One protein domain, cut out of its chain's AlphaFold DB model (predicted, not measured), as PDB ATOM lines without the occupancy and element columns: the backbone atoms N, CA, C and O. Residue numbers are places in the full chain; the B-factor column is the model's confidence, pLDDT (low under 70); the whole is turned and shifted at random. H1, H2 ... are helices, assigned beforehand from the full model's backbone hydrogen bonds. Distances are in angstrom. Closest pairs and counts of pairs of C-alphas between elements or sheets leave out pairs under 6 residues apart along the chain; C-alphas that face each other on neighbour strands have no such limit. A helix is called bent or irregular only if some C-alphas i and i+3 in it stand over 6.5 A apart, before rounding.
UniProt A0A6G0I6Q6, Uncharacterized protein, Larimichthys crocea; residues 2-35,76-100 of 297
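Overview. This is residues 2 to 35 and 76 to 100 of the 297 residues of an uncharacterized protein of Larimichthys crocea (UniProt A0A6G0I6Q6). The long helix H3 and the short H1 lie side by side, running opposite ways, while H2 leads off from beside the beginning of H3 as an arm whose residues 21 to 35 stick out. The printed part has 59 residues, 54 of them in three named helices in the order H1, H2, H3, with no named strand; its class is all helix. The whole is only just loose, close to extended: radius of gyration of the C-alphas 15.1 A, spans 52 by 24 by 16 A.

Along the chain. H3, residues 76 to 98, 30.6 A long, begins at C-alpha 76 (15.661, 9.661, -19.168); it is only just irregular, C-alphas 80 and 83 being 6.54 A apart. H2, residues 16 to 35, 28.3 A long, ends at C-alpha 35 (18.649, -20.727, -23.399). H1 is residues 2 to 12.

Arrangement. H3 touches H1 with residues 90 to 98 alone, at a shallow tilt of 12 degrees; the closest C-alphas, of Gln 6 and Leu 90, are 7.1 A apart. H2 is close to H3 but not clearly touching, at a steep tilt of 66 degrees; their closest C-alphas, of Phe 16 and Glu 78, are 6.3 A apart. H1 and H2 are apart. Every O i to N i+4 pair is within hydrogen-bond range in H1 and H2, 16 of 19 in H3.

Size, cuts and confidence. The farthest C-alphas, of Glu 35 and Arg 100, are 51.9 A apart. Residues 36 to 75 are not printed; C-alphas 35 and 76 are 30.8 A apart across the cut. Residues 2 to 3 have pLDDT under 70.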
ATOM      1  N   VAL A   2      -4.953   9.954 -43.803       64.75
ATOM      2  CA  VAL A   2      -3.773  10.480 -43.078       64.75
ATOM      3  C   VAL A   2      -4.103  11.203 -41.757       64.75
ATOM      4  O   VAL A   2      -3.356  11.065 -40.797       64.75
ATOM      5  N   LEU A   3      -5.240  11.909 -41.672       69.38
ATOM      6  CA  LEU A   3      -5.704  12.567 -40.434       69.38
ATOM      7  C   LEU A   3      -5.938  11.572 -39.291       69.38
ATOM      8  O   LEU A   3      -5.360  11.731 -38.223       69.38
ATOM      9  N   ALA A   4      -6.684  10.496 -39.558       73.81
ATOM     10  CA  ALA A   4      -6.949   9.446 -38.575       73.81
ATOM     11  C   ALA A   4      -5.659   8.743 -38.117       73.81
ATOM     12  O   ALA A   4      -5.485   8.473 -36.933       73.81
ATOM     13  N   THR A   5      -4.722   8.492 -39.039       75.44
ATOM     14  CA  THR A   5      -3.410   7.927 -38.690       75.44
ATOM     15  C   THR A   5      -2.612   8.876 -37.799       75.44
ATOM     16  O   THR A   5      -2.004   8.431 -36.832       75.44
ATOM     17  N   GLN A   6      -2.628  10.181 -38.078       78.00
ATOM     18  CA  GLN A   6      -1.929  11.154 -37.243       78.00
ATOM     19  C   GLN A   6      -2.571  11.287 -35.856       78.00
ATOM     20  O   GLN A   6      -1.853  11.386 -34.869       78.00
ATOM     21  N   GLU A   7      -3.900  11.294 -35.764       83.44
ATOM     22  CA  GLU A   7      -4.619  11.331 -34.484       83.44
ATOM     23  C   GLU A   7      -4.339  10.080 -33.650       83.44
ATOM     24  O   GLU A   7      -4.013  10.191 -32.469       83.44
ATOM     25  N   SER A   8      -4.361   8.903 -34.279       84.50
ATOM     26  CA  SER A   8      -3.978   7.649 -33.631       84.50
ATOM     27  C   SER A   8      -2.528   7.697 -33.136       84.50
ATOM     28  O   SER A   8      -2.274   7.437 -31.960       84.50
ATOM     29  N   LEU A   9      -1.585   8.142 -33.973       83.12
ATOM     30  CA  LEU A   9      -0.188   8.307 -33.562       83.12
ATOM     31  C   LEU A   9      -0.034   9.319 -32.426       83.12
ATOM     32  O   LEU A   9       0.716   9.055 -31.498       83.12
ATOM     33  N   LYS A  10      -0.766  10.440 -32.443       86.00
ATOM     34  CA  LYS A  10      -0.768  11.421 -31.345       86.00
ATOM     35  C   LYS A  10      -1.281  10.817 -30.042       86.00
ATOM     36  O   LYS A  10      -0.734  11.134 -28.992       86.00
ATOM     37  N   SER A  11      -2.294   9.950 -30.104       86.00
ATOM     38  CA  SER A  11      -2.836   9.292 -28.910       86.00
ATOM     39  C   SER A  11      -1.848   8.310 -28.269       86.00
ATOM     40  O   SER A  11      -1.824   8.187 -27.050       86.00
ATOM     41  N   ILE A  12      -0.986   7.681 -29.075       85.06
ATOM     42  CA  ILE A  12       0.009   6.690 -28.629       85.06
ATOM     43  C   ILE A  12       1.392   7.338 -28.401       85.06
ATOM     44  O   ILE A  12       2.271   6.742 -27.787       85.06
ATOM     45  N   ALA A  13       1.598   8.588 -28.831       82.75
ATOM     46  CA  ALA A  13       2.902   9.263 -28.865       82.75
ATOM     47  C   ALA A  13       3.633   9.367 -27.518       82.75
ATOM     48  O   ALA A  13       4.830   9.640 -27.488       82.75
ATOM     49  N   ARG A  14       2.903   9.235 -26.409       86.88
ATOM     50  CA  ARG A  14       3.426   9.330 -25.039       86.88
ATOM     51  C   ARG A  14       3.258   8.028 -24.259       86.88
ATOM     52  O   ARG A  14       3.463   8.013 -23.049       86.88
ATOM     53  N   ASP A  15       2.860   6.947 -24.922       88.94
ATOM     54  CA  ASP A  15       2.629   5.658 -24.279       88.94
ATOM     55  C   ASP A  15       3.922   4.842 -24.156       88.94
ATOM     56  O   ASP A  15       4.097   3.770 -24.739       88.94
ATOM     57  N   PHE A  16       4.861   5.369 -23.369       89.31
ATOM     58  CA  PHE A  16       6.114   4.678 -23.091       89.31
ATOM     59  C   PHE A  16       5.891   3.377 -22.312       89.31
ATOM     60  O   PHE A  16       6.613   2.404 -22.515       89.31
ATOM     61  N   LYS A  17       4.866   3.327 -21.453       89.81
ATOM     62  CA  LYS A  17       4.585   2.170 -20.593       89.81
ATOM     63  C   LYS A  17       4.233   0.930 -21.403       89.81
ATOM     64  O   LYS A  17       4.802  -0.126 -21.141       89.81
ATOM     65  N   SER A  18       3.343   1.053 -22.388       89.81
ATOM     66  CA  SER A  18       2.984  -0.084 -23.241       89.81
ATOM     67  C   SER A  18       4.165  -0.542 -24.093       89.81
ATOM     68  O   SER A  18       4.387  -1.744 -24.233       89.81
ATOM     69  N   VAL A  19       4.967   0.396 -24.615       89.00
ATOM     70  CA  VAL A  19       6.181   0.064 -25.380       89.00
ATOM     71  C   VAL A  19       7.201  -0.663 -24.508       89.00
ATOM     72  O   VAL A  19       7.771  -1.659 -24.943       89.00
ATOM     73  N   LYS A  20       7.394  -0.212 -23.266       89.69
ATOM     74  CA  LYS A  20       8.273  -0.874 -22.304       89.69
ATOM     75  C   LYS A  20       7.777  -2.282 -21.973       89.69
ATOM     76  O   LYS A  20       8.550  -3.218 -22.077       89.69
ATOM     77  N   ALA A  21       6.492  -2.453 -21.667       91.56
ATOM     78  CA  ALA A  21       5.930  -3.770 -21.368       91.56
ATOM     79  C   ALA A  21       6.095  -4.757 -22.541       91.56
ATOM     80  O   ALA A  21       6.426  -5.927 -22.338       91.56
ATOM     81  N   ALA A  22       5.913  -4.284 -23.778       92.06
ATOM     82  CA  ALA A  22       6.170  -5.082 -24.973       92.06
ATOM     83  C   ALA A  22       7.661  -5.428 -25.130       92.06
ATOM     84  O   ALA A  22       7.987  -6.560 -25.483       92.06
ATOM     85  N   ALA A  23       8.563  -4.484 -24.835       90.44
ATOM     86  CA  ALA A  23      10.004  -4.721 -24.846       90.44
ATOM     87  C   ALA A  23      10.426  -5.737 -23.773       90.44
ATOM     88  O   ALA A  23      11.161  -6.665 -24.087       90.44
ATOM     89  N   ASP A  24       9.902  -5.632 -22.550       91.50
ATOM     90  CA  ASP A  24      10.175  -6.574 -21.459       91.50
ATOM     91  C   ASP A  24       9.700  -7.992 -21.828       91.50
ATOM     92  O   ASP A  24      10.418  -8.970 -21.618       91.50
ATOM     93  N   THR A  25       8.525  -8.102 -22.461       93.12
ATOM     94  CA  THR A  25       7.996  -9.378 -22.981       93.12
ATOM     95  C   THR A  25       8.908  -9.963 -24.064       93.12
ATOM     96  O   THR A  25       9.154 -11.167 -24.090       93.12
ATOM     97  N   PHE A  26       9.432  -9.117 -24.955       93.00
ATOM     98  CA  PHE A  26      10.374  -9.537 -25.989       93.00
ATOM     99  C   PHE A  26      11.710  -9.999 -25.399       93.00
ATOM    100  O   PHE A  26      12.228 -11.022 -25.833       93.00
ATOM    101  N   VAL A  27      12.255  -9.289 -24.406       91.62
ATOM    102  CA  VAL A  27      13.507  -9.675 -23.735       91.62
ATOM    103  C   VAL A  27      13.356 -11.027 -23.041       91.62
ATOM    104  O   VAL A  27      14.230 -11.876 -23.184       91.62
ATOM    105  N   GLN A  28      12.232 -11.255 -22.353       90.19
ATOM    106  CA  GLN A  28      11.920 -12.557 -21.752       90.19
ATOM    107  C   GLN A  28      11.889 -13.659 -22.811       90.19
ATOM    108  O   GLN A  28      12.600 -14.649 -22.689       90.19
ATOM    109  N   TRP A  29      11.126 -13.454 -23.887       92.94
ATOM    110  CA  TRP A  29      11.057 -14.410 -24.989       92.94
ATOM    111  C   TRP A  29      12.426 -14.679 -25.639       92.94
ATOM    112  O   TRP A  29      12.725 -15.825 -25.973       92.94
ATOM    113  N   ALA A  30      13.252 -13.647 -25.822       88.19
ATOM    114  CA  ALA A  30      14.559 -13.765 -26.461       88.19
ATOM    115  C   ALA A  30      15.546 -14.550 -25.590       88.19
ATOM    116  O   ALA A  30      16.228 -15.432 -26.105       88.19
ATOM    117  N   ASN A  31      15.593 -14.275 -24.283       88.38
ATOM    118  CA  ASN A  31      16.435 -15.025 -23.349       88.38
ATOM    119  C   ASN A  31      15.977 -16.488 -23.241       88.38
ATOM    120  O   ASN A  31      16.799 -17.390 -23.364       88.38
ATOM    121  N   ASP A  32      14.667 -16.729 -23.162       87.25
ATOM    122  CA  ASP A  32      14.077 -18.069 -23.202       87.25
ATOM    123  C   ASP A  32      14.451 -18.861 -24.474       87.25
ATOM    124  O   ASP A  32      14.642 -20.076 -24.431       87.25
ATOM    125  N   ASP A  33      14.472 -18.215 -25.645       86.88
ATOM    126  CA  ASP A  33      14.845 -18.867 -26.907       86.88
ATOM    127  C   ASP A  33      16.359 -19.114 -26.995       86.88
ATOM    128  O   ASP A  33      16.771 -20.182 -27.451       86.88
ATOM    129  N   LEU A  34      17.181 -18.181 -26.497       84.81
ATOM    130  CA  LEU A  34      18.638 -18.331 -26.422       84.81
ATOM    131  C   LEU A  34      19.043 -19.499 -25.516       84.81
ATOM    132  O   LEU A  34      19.846 -20.334 -25.936       84.81
ATOM    133  N   GLU A  35      18.428 -19.617 -24.336       82.38
ATOM    134  CA  GLU A  35      18.649 -20.727 -23.399       82.38
ATOM    135  C   GLU A  35      18.286 -22.090 -24.007       82.38
ATOM    136  O   GLU A  35      18.954 -23.090 -23.747       82.38
ATOM    137  N   VAL A  76      14.692   9.048 -18.243       86.56
ATOM    138  CA  VAL A  76      15.661   9.661 -19.168       86.56
ATOM    139  C   VAL A  76      15.455   9.136 -20.585       86.56
ATOM    140  O   VAL A  76      15.431   9.934 -21.523       86.56
ATOM    141  N   PHE A  77      15.291   7.826 -20.762       87.69
ATOM    142  CA  PHE A  77      15.052   7.221 -22.071       87.69
ATOM    143  C   PHE A  77      13.705   7.652 -22.662       87.69
ATOM    144  O   PHE A  77      13.642   8.047 -23.829       87.69
ATOM    145  N   GLU A  78      12.652   7.667 -21.843       89.62
ATOM    146  CA  GLU A  78      11.322   8.152 -22.209       89.62
ATOM    147  C   GLU A  78      11.398   9.563 -22.808       89.62
ATOM    148  O   GLU A  78      10.907   9.814 -23.909       89.62
ATOM    149  N   ILE A  79      12.066  10.492 -22.120       87.06
ATOM    150  CA  ILE A  79      12.121  11.899 -22.529       87.06
ATOM    151  C   ILE A  79      13.099  12.126 -23.684       87.06
ATOM    152  O   ILE A  79      12.770  12.824 -24.644       87.06
ATOM    153  N   SER A  80      14.310  11.576 -23.599       86.94
ATOM    154  CA  SER A  80      15.386  11.899 -24.544       86.94
ATOM    155  C   SER A  80      15.312  11.118 -25.855       86.94
ATOM    156  O   SER A  80      15.746  11.639 -26.888       86.94
ATOM    157  N   VAL A  81      14.759   9.901 -25.822       88.75
ATOM    158  CA  VAL A  81      14.722   8.979 -26.962       88.75
ATOM    159  C   VAL A  81      13.289   8.773 -27.430       88.75
ATOM    160  O   VAL A  81      12.949   9.240 -28.513       88.75
ATOM    161  N   HIS A  82      12.440   8.128 -26.626       89.94
ATOM    162  CA  HIS A  82      11.098   7.708 -27.049       89.94
ATOM    163  C   HIS A  82      10.249   8.895 -27.526       89.94
ATOM    164  O   HIS A  82       9.822   8.940 -28.681       89.94
ATOM    165  N   ASN A  83      10.107   9.907 -26.671       91.06
ATOM    166  CA  ASN A  83       9.363  11.122 -26.978       91.06
ATOM    167  C   ASN A  83       9.952  11.863 -28.180       91.06
ATOM    168  O   ASN A  83       9.221  12.288 -29.068       91.06
ATOM    169  N   ARG A  84      11.282  11.979 -28.251       91.69
ATOM    170  CA  ARG A  84      11.955  12.684 -29.346       91.69
ATOM    171  C   ARG A  84      11.750  11.990 -30.692       91.69
ATOM    172  O   ARG A  84      11.553  12.674 -31.695       91.69
ATOM    173  N   ILE A  85      11.802  10.660 -30.727       90.12
ATOM    174  CA  ILE A  85      11.558   9.870 -31.939       90.12
ATOM    175  C   ILE A  85      10.112  10.052 -32.393       90.12
ATOM    176  O   ILE A  85       9.886  10.378 -33.558       90.12
ATOM    177  N   LEU A  86       9.148   9.895 -31.484       90.31
ATOM    178  CA  LEU A  86       7.728  10.009 -31.818       90.31
ATOM    179  C   LEU A  86       7.350  11.432 -32.229       90.31
ATOM    180  O   LEU A  86       6.658  11.598 -33.229       90.31
ATOM    181  N   ASP A  87       7.878  12.453 -31.554       91.19
ATOM    182  CA  ASP A  87       7.695  13.854 -31.940       91.19
ATOM    183  C   ASP A  87       8.306  14.136 -33.321       91.19
ATOM    184  O   ASP A  87       7.675  14.778 -34.161       91.19
ATOM    185  N   THR A  88       9.502  13.606 -33.603       90.50
ATOM    186  CA  THR A  88      10.148  13.758 -34.918       90.50
ATOM    187  C   THR A  88       9.337  13.074 -36.017       90.50
ATOM    188  O   THR A  88       9.125  13.658 -37.079       90.50
ATOM    189  N   ALA A  89       8.851  11.855 -35.769       87.25
ATOM    190  CA  ALA A  89       8.026  11.111 -36.714       87.25
ATOM    191  C   ALA A  89       6.682  11.815 -36.964       87.25
ATOM    192  O   ALA A  89       6.273  11.986 -38.114       87.25
ATOM    193  N   LEU A  90       6.022  12.283 -35.902       88.31
ATOM    194  CA  LEU A  90       4.775  13.041 -35.987       88.31
ATOM    195  C   LEU A  90       4.948  14.338 -36.767       88.31
ATOM    196  O   LEU A  90       4.130  14.634 -37.638       88.31
ATOM    197  N   GLU A  91       6.004  15.096 -36.480       88.94
ATOM    198  CA  GLU A  91       6.288  16.354 -37.163       88.94
ATOM    199  C   GLU A  91       6.656  16.115 -38.632       88.94
ATOM    200  O   GLU A  91       6.207  16.852 -39.508       88.94
ATOM    201  N   ALA A  92       7.402  15.050 -38.940       85.88
ATOM    202  CA  ALA A  92       7.703  14.668 -40.316       85.88
ATOM    203  C   ALA A  92       6.427  14.326 -41.105       85.88
ATOM    204  O   ALA A  92       6.234  14.834 -42.213       85.88
ATOM    205  N   ILE A  93       5.521  13.527 -40.527       82.38
ATOM    206  CA  ILE A  93       4.218  13.202 -41.132       82.38
ATOM    207  C   ILE A  93       3.373  14.472 -41.294       82.38
ATOM    208  O   ILE A  93       2.787  14.694 -42.355       82.38
ATOM    209  N   HIS A  94       3.340  15.328 -40.272       84.44
ATOM    210  CA  HIS A  94       2.590  16.579 -40.293       84.44
ATOM    211  C   HIS A  94       3.080  17.516 -41.405       84.44
ATOM    212  O   HIS A  94       2.285  17.940 -42.244       84.44
ATOM    213  N   ARG A  95       4.391  17.775 -41.485       83.94
ATOM    214  CA  ARG A  95       4.996  18.603 -42.543       83.94
ATOM    215  C   ARG A  95       4.766  18.029 -43.934       83.94
ATOM    216  O   ARG A  95       4.522  18.775 -44.879       83.94
ATOM    217  N   ARG A  96       4.848  16.704 -44.074       79.38
ATOM    218  CA  ARG A  96       4.705  16.044 -45.374       79.38
ATOM    219  C   ARG A  96       3.267  16.072 -45.882       79.38
ATOM    220  O   ARG A  96       3.055  16.327 -47.065       79.38
ATOM    221  N   PHE A  97       2.288  15.819 -45.012       78.00
ATOM    222  CA  PHE A  97       0.910  15.583 -45.441       78.00
ATOM    223  C   PHE A  97      -0.098  16.651 -45.008       78.00
ATOM    224  O   PHE A  97      -1.026  16.929 -45.759       78.00
ATOM    225  N   MET A  98       0.060  17.292 -43.849       77.75
ATOM    226  CA  MET A  98      -0.937  18.261 -43.368       77.75
ATOM    227  C   MET A  98      -0.752  19.645 -43.965       77.75
ATOM    228  O   MET A  98      -1.740  20.296 -44.297       77.75
ATOM    229  N   THR A  99       0.492  20.061 -44.217       76.25
ATOM    230  CA  THR A  99       0.780  21.353 -44.858       76.25
ATOM    231  C   THR A  99       0.068  21.511 -46.210       76.25
ATOM    232  O   THR A  99      -0.251  22.627 -46.609       76.25
ATOM    233  N   ARG A 100      -0.223  20.403 -46.910       76.88
ATOM    234  CA  ARG A 100      -0.993  20.377 -48.170       76.88
ATOM    235  C   ARG A 100      -2.159  19.381 -48.129       76.88
ATOM    236  O   ARG A 100      -2.503  18.788 -49.149       76.88
TER     237      ARG A 100